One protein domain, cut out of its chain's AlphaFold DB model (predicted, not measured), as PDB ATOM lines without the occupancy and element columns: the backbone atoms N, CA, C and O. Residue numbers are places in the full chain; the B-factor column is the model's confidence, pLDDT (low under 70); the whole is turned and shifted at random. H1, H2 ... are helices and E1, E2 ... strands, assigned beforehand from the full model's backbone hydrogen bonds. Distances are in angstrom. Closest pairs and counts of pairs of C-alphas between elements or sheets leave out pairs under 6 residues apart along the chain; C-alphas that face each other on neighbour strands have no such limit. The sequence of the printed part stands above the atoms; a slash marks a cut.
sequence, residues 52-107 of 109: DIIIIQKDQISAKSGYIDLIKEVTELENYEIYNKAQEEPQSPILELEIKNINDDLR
ATOM      1  N   ASP A  52     111.064 -23.722  36.230       78.00
ATOM      2  CA  ASP A  52     111.009 -25.055  36.810       78.00
ATOM      3  C   ASP A  52     111.394 -26.057  35.712       78.00
ATOM      4  O   ASP A  52     110.863 -26.012  34.597       78.00
ATOM      5  N   ILE A  53     112.351 -26.937  36.006       81.44
ATOM      6  CA  ILE A  53     112.803 -27.990  35.091       81.44
ATOM      7  C   ILE A  53     112.638 -29.356  35.753       81.44
ATOM      8  O   ILE A  53     112.827 -29.495  36.961       81.44
ATOM      9  N   ILE A  54     112.297 -30.368  34.959       82.81
ATOM     10  CA  ILE A  54     112.326 -31.770  35.370       82.81
ATOM     11  C   ILE A  54     113.563 -32.440  34.778       82.81
ATOM     12  O   ILE A  54     113.904 -32.230  33.614       82.81
ATOM     13  N   ILE A  55     114.229 -33.251  35.597       82.25
ATOM     14  CA  ILE A  55     115.424 -34.004  35.225       82.25
ATOM     15  C   ILE A  55     115.057 -35.482  35.220       82.25
ATOM     16  O   ILE A  55     114.543 -36.006  36.209       82.25
ATOM     17  N   ILE A  56     115.320 -36.158  34.106       81.69
ATOM     18  CA  ILE A  56     114.866 -37.530  33.868       81.69
ATOM     19  C   ILE A  56     116.033 -38.365  33.372       81.69
ATOM     20  O   ILE A  56     116.750 -37.952  32.467       81.69
ATOM     21  N   GLN A  57     116.222 -39.561  33.921       81.19
ATOM     22  CA  GLN A  57     117.219 -40.490  33.393       81.19
ATOM     23  C   GLN A  57     116.692 -41.146  32.104       81.19
ATOM     24  O   GLN A  57     115.561 -41.639  32.055       81.19
ATOM     25  N   LYS A  58     117.493 -41.128  31.032       81.88
ATOM     26  CA  LYS A  58     117.051 -41.562  29.690       81.88
ATOM     27  C   LYS A  58     116.729 -43.055  29.603       81.88
ATOM     28  O   LYS A  58     115.898 -43.467  28.792       81.88
ATOM     29  N   ASP A  59     117.352 -43.863  30.453       77.19
ATOM     30  CA  ASP A  59     117.059 -45.289  30.611       77.19
ATOM     31  C   ASP A  59     115.614 -45.530  31.088       77.19
ATOM     32  O   ASP A  59     114.951 -46.450  30.609       77.19
ATOM     33  N   GLN A  60     115.088 -44.663  31.962       75.19
ATOM     34  CA  GLN A  60     113.727 -44.772  32.493       75.19
ATOM     35  C   GLN A  60     112.655 -44.444  31.446       75.19
ATOM     36  O   GLN A  60     111.575 -45.035  31.481       75.19
ATOM     37  N   ILE A  61     112.966 -43.566  30.484       74.81
ATOM     38  CA  ILE A  61     112.061 -43.208  29.376       74.81
ATOM     39  C   ILE A  61     111.820 -44.424  28.473       74.81
ATOM     40  O   ILE A  61     110.692 -44.693  28.073       74.81
ATOM     41  N   SER A  62     112.876 -45.190  28.187       68.25
ATOM     42  CA  SER A  62     112.793 -46.369  27.315       68.25
ATOM     43  C   SER A  62     112.198 -47.599  28.017       68.25
ATOM     44  O   SER A  62     111.674 -48.491  27.353       68.25
ATOM     45  N   ALA A  63     112.298 -47.677  29.348       65.75
ATOM     46  CA  ALA A  63     111.990 -48.891  30.105       65.75
ATOM     47  C   ALA A  63     110.527 -49.012  30.574       65.75
ATOM     48  O   ALA A  63     110.054 -50.131  30.788       65.75
ATOM     49  N   LYS A  64     109.805 -47.900  30.773       66.06
ATOM     50  CA  LYS A  64     108.435 -47.913  31.320       66.06
ATOM     51  C   LYS A  64     107.531 -46.905  30.615       66.06
ATOM     52  O   LYS A  64     107.742 -45.701  30.713       66.06
ATOM     53  N   SER A  65     106.458 -47.400  29.996       65.81
ATOM     54  CA  SER A  65     105.499 -46.580  29.241       65.81
ATOM     55  C   SER A  65     104.822 -45.493  30.084       65.81
ATOM     56  O   SER A  65     104.618 -44.393  29.590       65.81
ATOM     57  N   GLY A  66     104.540 -45.760  31.364       75.19
ATOM     58  CA  GLY A  66     103.819 -44.816  32.227       75.19
ATOM     59  C   GLY A  66     104.579 -43.526  32.555       75.19
ATOM     60  O   GLY A  66     103.952 -42.537  32.920       75.19
ATOM     61  N   TYR A  67     105.911 -43.493  32.415       78.94
ATOM     62  CA  TYR A  67     106.664 -42.256  32.644       78.94
ATOM     63  C   TYR A  67     106.481 -41.250  31.513       78.94
ATOM     64  O   TYR A  67     106.462 -40.055  31.775       78.94
ATOM     65  N   ILE A  68     106.298 -41.708  30.277       81.75
ATOM     66  CA  ILE A  68     106.068 -40.814  29.136       81.75
ATOM     67  C   ILE A  68     104.745 -40.069  29.280       81.75
ATOM     68  O   ILE A  68     104.703 -38.873  29.008       81.75
ATOM     69  N   ASP A  69     103.706 -40.745  29.772       83.69
ATOM     70  CA  ASP A  69     102.402 -40.122  30.006       83.69
ATOM     71  C   ASP A  69     102.498 -39.006  31.062       83.69
ATOM     72  O   ASP A  69     101.988 -37.908  30.850       83.69
ATOM     73  N   LEU A  70     103.243 -39.246  32.150       82.50
ATOM     74  CA  LEU A  70     103.532 -38.245  33.188       82.50
ATOM     75  C   LEU A  70     104.351 -37.062  32.654       82.50
ATOM     76  O   LEU A  70     104.062 -35.910  32.965       82.50
ATOM     77  N   ILE A  71     105.374 -37.331  31.839       83.38
ATOM     78  CA  ILE A  71     106.190 -36.271  31.231       83.38
ATOM     79  C   ILE A  71     105.313 -35.408  30.331       83.38
ATOM     80  O   ILE A  71     105.339 -34.187  30.439       83.38
ATOM     81  N   LYS A  72     104.494 -36.045  29.493       85.75
ATOM     82  CA  LYS A  72     103.558 -35.369  28.599       85.75
ATOM     83  C   LYS A  72     102.578 -34.478  29.362       85.75
ATOM     84  O   LYS A  72     102.348 -33.351  28.930       85.75
ATOM     85  N   GLU A  73     102.049 -34.946  30.491       84.19
ATOM     86  CA  GLU A  73     101.155 -34.161  31.351       84.19
ATOM     87  C   GLU A  73     101.837 -32.890  31.885       84.19
ATOM     88  O   GLU A  73     101.249 -31.810  31.853       84.19
ATOM     89  N   VAL A  74     103.095 -33.001  32.320       83.50
ATOM     90  CA  VAL A  74     103.810 -31.911  33.005       83.50
ATOM     91  C   VAL A  74     104.467 -30.915  32.031       83.50
ATOM     92  O   VAL A  74     104.584 -29.713  32.312       83.50
ATOM     93  N   THR A  75     104.912 -31.391  30.865       84.19
ATOM     94  CA  THR A  75     105.626 -30.571  29.867       84.19
ATOM     95  C   THR A  75     104.743 -30.125  28.698       84.19
ATOM     96  O   THR A  75     105.163 -29.266  27.918       84.19
ATOM     97  N   GLU A  76     103.544 -30.704  28.549       85.62
ATOM     98  CA  GLU A  76     102.646 -30.534  27.390       85.62
ATOM     99  C   GLU A  76     103.351 -30.820  26.050       85.62
ATOM    100  O   GLU A  76     103.125 -30.134  25.052       85.62
ATOM    101  N   LEU A  77     104.272 -31.787  26.049       85.00
ATOM    102  CA  LEU A  77     105.025 -32.197  24.862       85.00
ATOM    103  C   LEU A  77     104.450 -33.495  24.316       85.00
ATOM    104  O   LEU A  77     104.038 -34.374  25.074       85.00
ATOM    105  N   GLU A  78     104.476 -33.645  22.998       86.00
ATOM    106  CA  GLU A  78     104.121 -34.911  22.373       86.00
ATOM    107  C   GLU A  78     105.256 -35.935  22.489       86.00
ATOM    108  O   GLU A  78     106.436 -35.591  22.590       86.00
ATOM    109  N   ASN A  79     104.909 -37.223  22.414       82.69
ATOM    110  CA  ASN A  79     105.873 -38.318  22.579       82.69
ATOM    111  C   ASN A  79     107.084 -38.156  21.650       82.69
ATOM    112  O   ASN A  79     108.224 -38.315  22.078       82.69
ATOM    113  N   TYR A  80     106.846 -37.793  20.385       83.12
ATOM    114  CA  TYR A  80     107.915 -37.611  19.402       83.12
ATOM    115  C   TYR A  80     108.885 -36.481  19.790       83.12
ATOM    116  O   TYR A  80     110.083 -36.598  19.542       83.12
ATOM    117  N   GLU A  81     108.397 -35.412  20.426       83.62
ATOM    118  CA  GLU A  81     109.221 -34.278  20.860       83.62
ATOM    119  C   GLU A  81     110.114 -34.675  22.031       83.62
ATOM    120  O   GLU A  81     111.296 -34.330  22.053       83.62
ATOM    121  N   ILE A  82     109.571 -35.456  22.968       82.94
ATOM    122  CA  ILE A  82     110.317 -35.999  24.109       82.94
ATOM    123  C   ILE A  82     111.455 -36.896  23.605       82.94
ATOM    124  O   ILE A  82     112.601 -36.746  24.032       82.94
ATOM    125  N   TYR A  83     111.171 -37.787  22.649       82.75
ATOM    126  CA  TYR A  83     112.192 -38.653  22.054       82.75
ATOM    127  C   TYR A  83     113.232 -37.884  21.238       82.75
ATOM    128  O   TYR A  83     114.405 -38.259  21.252       82.75
ATOM    129  N   ASN A  84     112.836 -36.824  20.532       85.19
ATOM    130  CA  ASN A  84     113.783 -35.979  19.805       85.19
ATOM    131  C   ASN A  84     114.731 -35.269  20.774       85.19
ATOM    132  O   ASN A  84     115.942 -35.374  20.615       85.19
ATOM    133  N   LYS A  85     114.202 -34.659  21.842       82.44
ATOM    134  CA  LYS A  85     115.026 -34.021  22.878       82.44
ATOM    135  C   LYS A  85     115.937 -35.008  23.607       82.44
ATOM    136  O   LYS A  85     117.091 -34.703  23.891       82.44
ATOM    137  N   ALA A  86     115.469 -36.232  23.857       80.56
ATOM    138  CA  ALA A  86     116.312 -37.290  24.415       80.56
ATOM    139  C   ALA A  86     117.511 -37.630  23.506       80.56
ATOM    140  O   ALA A  86     118.578 -37.990  24.013       80.56
ATOM    141  N   GLN A  87     117.350 -37.495  22.187       79.75
ATOM    142  CA  GLN A  87     118.375 -37.787  21.182       79.75
ATOM    143  C   GLN A  87     119.310 -36.611  20.874       79.75
ATOM    144  O   GLN A  87     120.400 -36.861  20.368       79.75
ATOM    145  N   GLU A  88     118.933 -35.366  21.184       81.06
ATOM    146  CA  GLU A  88     119.782 -34.181  20.955       81.06
ATOM    147  C   GLU A  88     121.097 -34.241  21.752       81.06
ATOM    148  O   GLU A  88     122.142 -33.823  21.257       81.06
ATOM    149  N   GLU A  89     121.078 -34.841  22.948       72.50
ATOM    150  CA  GLU A  89     122.254 -34.954  23.824       72.50
ATOM    151  C   GLU A  89     122.617 -36.413  24.155       72.50
ATOM    152  O   GLU A  89     122.552 -36.830  25.313       72.50
ATOM    153  N   PRO A  90     123.019 -37.242  23.181       69.56
ATOM    154  CA  PRO A  90     123.128 -38.695  23.359       69.56
ATOM    155  C   PRO A  90     124.182 -39.121  24.395       69.56
ATOM    156  O   PRO A  90     124.119 -40.233  24.908       69.56
ATOM    157  N   GLN A  91     125.138 -38.244  24.713       71.12
ATOM    158  CA  GLN A  91     126.183 -38.489  25.711       71.12
ATOM    159  C   GLN A  91     125.722 -38.216  27.148       71.12
ATOM    160  O   GLN A  91     126.332 -38.719  28.089       71.12
ATOM    161  N   SER A  92     124.664 -37.418  27.328       72.69
ATOM    162  CA  SER A  92     124.116 -37.139  28.651       72.69
ATOM    163  C   SER A  92     123.171 -38.271  29.063       72.69
ATOM    164  O   SER A  92     122.230 -38.571  28.320       72.69
ATOM    165  N   PRO A  93     123.368 -38.896  30.239       76.56
ATOM    166  CA  PRO A  93     122.453 -39.913  30.752       76.56
ATOM    167  C   PRO A  93     121.126 -39.310  31.239       76.56
ATOM    168  O   PRO A  93     120.178 -40.051  31.507       76.56
ATOM    169  N   ILE A  94     121.053 -37.979  31.350       82.06
ATOM    170  CA  ILE A  94     119.878 -37.241  31.803       82.06
ATOM    171  C   ILE A  94     119.276 -36.402  30.676       82.06
ATOM    172  O   ILE A  94     119.962 -35.979  29.748       82.06
ATOM    173  N   LEU A  95     117.975 -36.177  30.769       83.31
ATOM    174  CA  LEU A  95     117.193 -35.294  29.925       83.31
ATOM    175  C   LEU A  95     116.579 -34.206  30.805       83.31
ATOM    176  O   LEU A  95     115.924 -34.516  31.801       83.31
ATOM    177  N   GLU A  96     116.771 -32.954  30.410       82.81
ATOM    178  CA  GLU A  96     116.192 -31.786  31.068       82.81
ATOM    179  C   GLU A  96     115.018 -31.256  30.239       82.81
ATOM    180  O   GLU A  96     115.151 -30.984  29.042       82.81
ATOM    181  N   LEU A  97     113.848 -31.113  30.863       83.81
ATOM    182  CA  LEU A  97     112.654 -30.572  30.214       83.81
ATOM    183  C   LEU A  97     112.067 -29.434  31.048       83.81
ATOM    184  O   LEU A  97     111.964 -29.529  32.267       83.81
ATOM    185  N   GLU A  98     111.665 -28.351  30.383       82.44
ATOM    186  CA  GLU A  98     110.983 -27.230  31.032       82.44
ATOM    187  C   GLU A  98     109.543 -27.623  31.382       82.44
ATOM    188  O   GLU A  98     108.808 -28.157  30.546       82.44
ATOM    189  N   ILE A  99     109.159 -27.353  32.626       83.62
ATOM    190  CA  ILE A  99     107.830 -27.642  33.152       83.62
ATOM    191  C   ILE A  99     106.905 -26.479  32.799       83.62
ATOM    192  O   ILE A  99     107.206 -25.322  33.097       83.62
ATOM    193  N   LYS A 100     105.760 -26.787  32.184       79.75
ATOM    194  CA  LYS A 100     104.727 -25.784  31.887       79.75
ATOM    195  C   LYS A 100     103.592 -25.819  32.895       79.75
ATOM    196  O   LYS A 100     103.074 -24.767  33.262       79.75
ATOM    197  N   ASN A 101     103.226 -27.017  33.344       72.38
ATOM    198  CA  ASN A 101     102.103 -27.224  34.238       72.38
ATOM    199  C   ASN A 101     102.468 -28.295  35.267       72.38
ATOM    200  O   ASN A 101     102.726 -29.438  34.913       72.38
ATOM    201  N   ILE A 102     102.533 -27.923  36.544       68.56
ATOM    202  CA  ILE A 102     102.788 -28.866  37.633       68.56
ATOM    203  C   ILE A 102     101.661 -28.767  38.645       68.56
ATOM    204  O   ILE A 102     101.347 -27.685  39.139       68.56
ATOM    205  N   ASN A 103     101.051 -29.908  38.942       65.75
ATOM    206  CA  ASN A 103     100.091 -30.010  40.027       65.75
ATOM    207  C   ASN A 103     100.835 -29.855  41.369       65.75
ATOM    208  O   ASN A 103     101.930 -30.399  41.525       65.75
ATOM    209  N   ASP A 104     100.272 -29.134  42.342       65.81
ATOM    210  CA  ASP A 104     100.928 -28.887  43.640       65.81
ATOM    211  C   ASP A 104     101.241 -30.193  44.401       65.81
ATOM    212  O   ASP A 104     102.181 -30.240  45.197       65.81
ATOM    213  N   ASP A 105     100.523 -31.280  44.103       64.56
ATOM    214  CA  ASP A 105     100.816 -32.623  44.616       64.56
ATOM    215  C   ASP A 105     102.178 -33.170  44.148       64.56
ATOM    216  O   ASP A 105     102.840 -33.891  44.894       64.56
ATOM    217  N   LEU A 106     102.641 -32.787  42.952       62.47
ATOM    218  CA  LEU A 106     103.947 -33.176  42.401       62.47
ATOM    219  C   LEU A 106     105.097 -32.296  42.918       62.47
ATOM    220  O   LEU A 106     106.260 -32.649  42.744       62.47
ATOM    221  N   ARG A 107     104.792 -31.162  43.569       60.69
ATOM    222  CA  ARG A 107     105.790 -30.268  44.186       60.69
ATOM    223  C   ARG A 107     106.224 -30.704  45.587       60.69
ATOM    224  O   ARG A 107     107.150 -30.117  46.144       60.69
TER     225      ARG A 107
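This is residues 52 to 107 of the 109 residues of the protein "Penicillin-binding Protein dimerization domain protein" of Paeniclostridium sordellii (strain ATCC 9714 / DSM 2141 / JCM 3814 / LMG 15708 / NCIMB 10717 / 211) (UniProt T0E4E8). A two-strand antiparallel ribbon, E1 and E2, has H2 and H3 packed on one side, about crosswise to each other; H1 makes a corner at one end, and small H4 lies away from the other helices. The 56 printed residues, order E1 H1 H2 H3 E2 H4, are mixed and compact: radius of gyration of the C-alphas 10.8 A, spans 32 by 22 by 16 A.

E1, residues 53 to 57, is antiparallel to E2, residues 94 to 98; N 54 and O 97 are 2.8 A apart, within hydrogen-bond range. H1, residues 58 to 63, and H2, residues 65 to 75, only just touch, only at the corner, with 3 pairs of C-alphas within 8 A; their closest C-alphas, Ile 61 and Tyr 67, are 6.4 A apart. H3, residues 79 to 88, is close but not clearly touching H2, about perpendicular at 87 degrees; their closest C-alphas, Ile 68 and Asn 79, are 7.0 A apart. H4, residues 104 to 107, is apart from H2. O i to N i+4 pairs are within hydrogen-bond range throughout H3, for 1 of 2 in H1 and 6 of 7 in H2; H4 is too short.

E1 begins at C-alpha 53 (112.803, -27.990, 35.091); H4 ends at C-alpha 107 (105.790, -30.268, 44.186). H2 measures 16.0 A, H3 14.6 A.

The printed part has no cut; its links are tight. Residues 62 to 65, 90 and 102 to 107 have pLDDT under 70.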